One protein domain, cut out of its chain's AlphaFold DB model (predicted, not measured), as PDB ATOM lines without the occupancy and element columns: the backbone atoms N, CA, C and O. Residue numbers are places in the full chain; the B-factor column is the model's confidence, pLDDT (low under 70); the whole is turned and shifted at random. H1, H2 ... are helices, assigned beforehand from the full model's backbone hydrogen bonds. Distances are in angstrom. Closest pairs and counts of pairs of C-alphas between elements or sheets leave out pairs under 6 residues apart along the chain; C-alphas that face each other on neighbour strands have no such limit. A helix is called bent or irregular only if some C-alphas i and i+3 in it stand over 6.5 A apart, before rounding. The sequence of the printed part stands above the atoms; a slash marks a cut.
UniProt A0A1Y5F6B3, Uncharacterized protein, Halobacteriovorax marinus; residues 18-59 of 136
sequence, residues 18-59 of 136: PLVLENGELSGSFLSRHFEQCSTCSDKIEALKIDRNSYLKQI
ATOM      1  N   PRO A  18      99.155  90.767 130.513       74.12
ATOM      2  CA  PRO A  18      98.836  91.423 131.786       74.12
ATOM      3  C   PRO A  18     100.071  91.857 132.587       74.12
ATOM      4  O   PRO A  18     100.009  92.836 133.317       74.12
ATOM      5  N   LEU A  19     101.192  91.138 132.450       73.94
ATOM      6  CA  LEU A  19     102.436  91.397 133.188       73.94
ATOM      7  C   LEU A  19     103.207  92.596 132.627       73.94
ATOM      8  O   LEU A  19     104.052  93.163 133.312       73.94
ATOM      9  N   VAL A  20     102.928  92.959 131.374       72.88
ATOM     10  CA  VAL A  20     103.580  94.079 130.685       72.88
ATOM     11  C   VAL A  20     102.823  95.388 130.917       72.88
ATOM     12  O   VAL A  20     103.312  96.445 130.555       72.88
ATOM     13  N   LEU A  21     101.637  95.357 131.531       69.38
ATOM     14  CA  LEU A  21     100.855  96.559 131.816       69.38
ATOM     15  C   LEU A  21     101.132  97.070 133.236       69.38
ATOM     16  O   LEU A  21     100.480  96.650 134.191       69.38
ATOM     17  N   GLU A  22     102.029  98.048 133.374       65.94
ATOM     18  CA  GLU A  22     102.177  98.836 134.605       65.94
ATOM     19  C   GLU A  22     101.461 100.177 134.434       65.94
ATOM     20  O   GLU A  22     101.695 100.908 133.479       65.94
ATOM     21  N   ASN A  23     100.527 100.507 135.332       63.09
ATOM     22  CA  ASN A  23      99.753 101.762 135.293       63.09
ATOM     23  C   ASN A  23      98.977 102.065 133.988       63.09
ATOM     24  O   ASN A  23      98.354 103.116 133.896       63.09
ATOM     25  N   GLY A  24      98.900 101.119 133.046       61.06
ATOM     26  CA  GLY A  24      98.233 101.285 131.748       61.06
ATOM     27  C   GLY A  24      99.204 101.440 130.572       61.06
ATOM     28  O   GLY A  24      98.753 101.512 129.428       61.06
ATOM     29  N   GLU A  25     100.511 101.430 130.839       66.12
ATOM     30  CA  GLU A  25     101.587 101.534 129.852       66.12
ATOM     31  C   GLU A  25     102.411 100.239 129.783       66.12
ATOM     32  O   GLU A  25     102.398  99.425 130.707       66.12
ATOM     33  N   LEU A  26     103.089 100.033 128.648       68.62
ATOM     34  CA  LEU A  26     103.957  98.878 128.409       68.62
ATOM     35  C   LEU A  26     105.242  99.003 129.244       68.62
ATOM     36  O   LEU A  26     105.992  99.966 129.086       68.62
ATOM     37  N   SER A  27     105.534  98.018 130.089       65.25
ATOM     38  CA  SER A  27     106.758  97.963 130.881       65.25
ATOM     39  C   SER A  27     107.922  97.379 130.063       65.25
ATOM     40  O   SER A  27     107.882  96.255 129.560       65.25
ATOM     41  N   GLY A  28     108.997  98.162 129.933       63.94
ATOM     42  CA  GLY A  28     110.262  97.742 129.317       63.94
ATOM     43  C   GLY A  28     110.298  97.772 127.780       63.94
ATOM     44  O   GLY A  28     109.319  97.511 127.092       63.94
ATOM     45  N   SER A  29     111.479  98.065 127.226       61.22
ATOM     46  CA  SER A  29     111.715  98.289 125.786       61.22
ATOM     47  C   SER A  29     111.736  97.024 124.916       61.22
ATOM     48  O   SER A  29     111.606  97.111 123.695       61.22
ATOM     49  N   PHE A  30     111.946  95.849 125.516       55.66
ATOM     50  CA  PHE A  30     112.088  94.585 124.783       55.66
ATOM     51  C   PHE A  30     110.739  93.914 124.504       55.66
ATOM     52  O   PHE A  30     110.533  93.352 123.432       55.66
ATOM     53  N   LEU A  31     109.804  93.994 125.455       61.84
ATOM     54  CA  LEU A  31     108.471  93.416 125.299       61.84
ATOM     55  C   LEU A  31     107.571  94.337 124.471       61.84
ATOM     56  O   LEU A  31     106.839  93.835 123.621       61.84
ATOM     57  N   SER A  32     107.692  95.661 124.617       68.25
ATOM     58  CA  SER A  32     106.884  96.640 123.878       68.25
ATOM     59  C   SER A  32     106.927  96.454 122.356       68.25
ATOM     60  O   SER A  32     105.874  96.395 121.731       68.25
ATOM     61  N   ARG A  33     108.103  96.208 121.766       73.88
ATOM     62  CA  ARG A  33     108.238  96.009 120.308       73.88
ATOM     63  C   ARG A  33     107.471  94.802 119.768       73.88
ATOM     64  O   ARG A  33     106.920  94.866 118.676       73.88
ATOM     65  N   HIS A  34     107.432  93.693 120.510       80.12
ATOM     66  CA  HIS A  34     106.685  92.514 120.071       80.12
ATOM     67  C   HIS A  34     105.175  92.765 120.124       80.12
ATOM     68  O   HIS A  34     104.458  92.397 119.197       80.12
ATOM     69  N   PHE A  35     104.701  93.409 121.194       76.19
ATOM     70  CA  PHE A  35     103.292  93.767 121.345       76.19
ATOM     71  C   PHE A  35     102.838  94.840 120.340       76.19
ATOM     72  O   PHE A  35     101.662  94.868 120.006       76.19
ATOM     73  N   GLU A  36     103.750  95.667 119.821       76.38
ATOM     74  CA  GLU A  36     103.483  96.623 118.733       76.38
ATOM     75  C   GLU A  36     103.420  95.966 117.343       76.38
ATOM     76  O   GLU A  36     102.728  96.460 116.459       76.38
ATOM     77  N   GLN A  37     104.144  94.863 117.132       81.44
ATOM     78  CA  GLN A  37     104.263  94.209 115.820       81.44
ATOM     79  C   GLN A  37     103.321  93.012 115.638       81.44
ATOM     80  O   GLN A  37     103.019  92.627 114.509       81.44
ATOM     81  N   CYS A  38     102.879  92.384 116.728       85.06
ATOM     82  CA  CYS A  38     102.028  91.199 116.694       85.06
ATOM     83  C   CYS A  38     100.565  91.566 116.976       85.06
ATOM     84  O   CYS A  38     100.224  91.890 118.113       85.06
ATOM     85  N   SER A  39      99.698  91.417 115.968       83.12
ATOM     86  CA  SER A  39      98.266  91.761 116.044       83.12
ATOM     87  C   SER A  39      97.527  91.038 117.176       83.12
ATOM     88  O   SER A  39      96.862  91.654 117.997       83.12
ATOM     89  N   THR A  40      97.731  89.728 117.336       84.88
ATOM     90  CA  THR A  40      97.100  88.957 118.426       84.88
ATOM     91  C   THR A  40      97.464  89.487 119.820       84.88
ATOM     92  O   THR A  40      96.691  89.396 120.776       84.88
ATOM     93  N   CYS A  41      98.687  89.987 119.965       82.94
ATOM     94  CA  CYS A  41      99.212  90.521 121.211       82.94
ATOM     95  C   CYS A  41      98.728  91.959 121.456       82.94
ATOM     96  O   CYS A  41      98.370  92.272 122.594       82.94
ATOM     97  N   SER A  42      98.667  92.798 120.416       83.81
ATOM     98  CA  SER A  42      98.126  94.159 120.501       83.81
ATOM     99  C   SER A  42      96.642  94.154 120.856       83.81
ATOM    100  O   SER A  42      96.249  94.840 121.798       83.81
ATOM    101  N   ASP A  43      95.850  93.310 120.191       85.69
ATOM    102  CA  ASP A  43      94.395  93.239 120.376       85.69
ATOM    103  C   ASP A  43      94.049  92.848 121.815       85.69
ATOM    104  O   ASP A  43      93.159  93.415 122.451       85.69
ATOM    105  N   LYS A  44      94.817  91.912 122.391       85.56
ATOM    106  CA  LYS A  44      94.633  91.530 123.791       85.56
ATOM    107  C   LYS A  44      95.027  92.641 124.760       85.56
ATOM    108  O   LYS A  44      94.384  92.786 125.796       85.56
ATOM    109  N   ILE A  45      96.069  93.417 124.467       85.19
ATOM    110  CA  ILE A  45      96.428  94.574 125.297       85.19
ATOM    111  C   ILE A  45      95.340  95.642 125.241       85.19
ATOM    112  O   ILE A  45      95.008  96.226 126.271       85.19
ATOM    113  N   GLU A  46      94.773  95.891 124.066       85.06
ATOM    114  CA  GLU A  46      93.676  96.837 123.905       85.06
ATOM    115  C   GLU A  46      92.428  96.383 124.670       85.06
ATOM    116  O   GLU A  46      91.877  97.165 125.445       85.06
ATOM    117  N   ALA A  47      92.067  95.099 124.580       87.00
ATOM    118  CA  ALA A  47      91.002  94.511 125.389       87.00
ATOM    119  C   ALA A  47      91.254  94.701 126.896       87.00
ATOM    120  O   ALA A  47      90.393  95.207 127.610       87.00
ATOM    121  N   LEU A  48      92.471  94.417 127.377       86.31
ATOM    122  CA  LEU A  48      92.839  94.625 128.784       86.31
ATOM    123  C   LEU A  48      92.772  96.104 129.208       86.31
ATOM    124  O   LEU A  48      92.416  96.404 130.351       86.31
ATOM    125  N   LYS A  49      93.096  97.048 128.314       84.75
ATOM    126  CA  LYS A  49      92.952  98.493 128.569       84.75
ATOM    127  C   LYS A  49      91.482  98.905 128.667       84.75
ATOM    128  O   LYS A  49      91.130  99.692 129.549       84.75
ATOM    129  N   ILE A  50      90.626  98.374 127.794       86.12
ATOM    130  CA  ILE A  50      89.176  98.606 127.818       86.12
ATOM    131  C   ILE A  50      88.574  98.038 129.108       86.12
ATOM    132  O   ILE A  50      87.865  98.758 129.816       86.12
ATOM    133  N   ASP A  51      88.932  96.805 129.467       86.00
ATOM    134  CA  ASP A  51      88.485  96.142 130.691       86.00
ATOM    135  C   ASP A  51      88.894  96.945 131.926       86.00
ATOM    136  O   ASP A  51      88.046  97.285 132.753       86.00
ATOM    137  N   ARG A  52      90.166  97.363 132.017       81.62
ATOM    138  CA  ARG A  52      90.664  98.247 133.084       81.62
ATOM    139  C   ARG A  52      89.841  99.529 133.191       81.62
ATOM    140  O   ARG A  52      89.468  99.918 134.295       81.62
ATOM    141  N   ASN A  53      89.551 100.190 132.072       81.00
ATOM    142  CA  ASN A  53      88.732 101.402 132.063       81.00
ATOM    143  C   ASN A  53      87.298 101.135 132.532       81.00
ATOM    144  O   ASN A  53      86.706 101.989 133.191       81.00
ATOM    145  N   SER A  54      86.739  99.963 132.225       82.19
ATOM    146  CA  SER A  54      85.422  99.563 132.722       82.19
ATOM    147  C   SER A  54      85.437  99.341 134.241       82.19
ATOM    148  O   SER A  54      84.580  99.879 134.939       82.19
ATOM    149  N   TYR A  55      86.464  98.670 134.774       79.31
ATOM    150  CA  TYR A  55      86.641  98.472 136.213       79.31
ATOM    151  C   TYR A  55      86.873  99.789 136.954       79.31
ATOM    152  O   TYR A  55      86.274 100.018 138.001       79.31
ATOM    153  N   LEU A  56      87.678 100.702 136.401       72.81
ATOM    154  CA  LEU A  56      87.895 102.022 136.998       72.81
ATOM    155  C   LEU A  56      86.595 102.832 137.104       72.81
ATOM    156  O   LEU A  56      86.411 103.538 138.087       72.81
ATOM    157  N   LYS A  57      85.672 102.700 136.142       76.94
ATOM    158  CA  LYS A  57      84.344 103.338 136.206       76.94
ATOM    159  C   LYS A  57      83.429 102.723 137.271       76.94
ATOM    160  O   LYS A  57      82.527 103.405 137.744       76.94
ATOM    161  N   GLN A  58      83.640 101.455 137.632       76.38
ATOM    162  CA  GLN A  58      82.866 100.756 138.666       76.38
ATOM    163  C   GLN A  58      83.371 101.046 140.084       76.38
ATOM    164  O   GLN A  58      82.621 100.876 141.043       76.38
ATOM    165  N   ILE A  59      84.625 101.480 140.239       71.00
ATOM    166  CA  ILE A  59      85.198 101.816 141.545       71.00
ATOM    167  C   ILE A  59      84.766 103.244 141.917       71.00
ATOM    168  O   ILE A  59      85.238 104.201 141.302       71.00
TER     169      ILE A  59
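AT A GLANCE: This is residues 18 to 59 of the 136 residues of an uncharacterized protein of Halobacteriovorax marinus (UniProt A0A1Y5F6B3). Two helices meet at their ends and make an L: the short H1 is one leg, and the much longer H2 is the other and lies along the long axis. Before H1, the stretch of residues 18 to 28 folds back on the inner side of the L, and at the other end of the printed part residues 54 to 59, of which 54 to 58 belong to H2, stick out free. The printed part has 42 residues with two named helices, H1 then H2, and no named strand; its class is all helix. It is only just compact, close to loose, with a radius of gyration of the C-alphas of 10.9 A, and elongated, with spans of 32 by 19 by 11 A.

HOW THE PARTS SIT: Start at Pro 18 and look first at residues 21 to 22, which pair antiparallel with residues 25 to 26, a pairing too short to be named. Next comes H1, residues 29 to 37, and after a tight link of one residue, Cys 38, comes H2, residues 39 to 58. The two touch only at the corner by their link, H2 with residues 41 to 45 alone. Their closest C-alphas, those of Phe 35 and Cys 41, are 5.2 A apart. Their lines are about perpendicular, at 77 degrees. Of the O i to N i+4 pairs, 3 of 5 are within hydrogen-bond range in H1 and 15 of 16 in H2.

IN THESE COORDINATES: Find C-alpha 29 at (111.715, 98.289, 125.786); from there H1 runs 13.1 A to C-alpha 37. It is neither bent nor irregular, but only just: C-alphas 30 and 33 are 6.1 A apart. Find C-alpha 39 at (98.266, 91.761, 116.044); from there H2 runs 28.8 A to C-alpha 58 at (82.866, 100.756, 138.666).

THE WHOLE: The two C-alphas farthest apart, those of Phe 30 and Gln 58, are 32.9 A apart. The printed part has no cut. In the B-factor column, the mean pLDDT of the printed part is 76.0, and residues 21 to 32 are under 70.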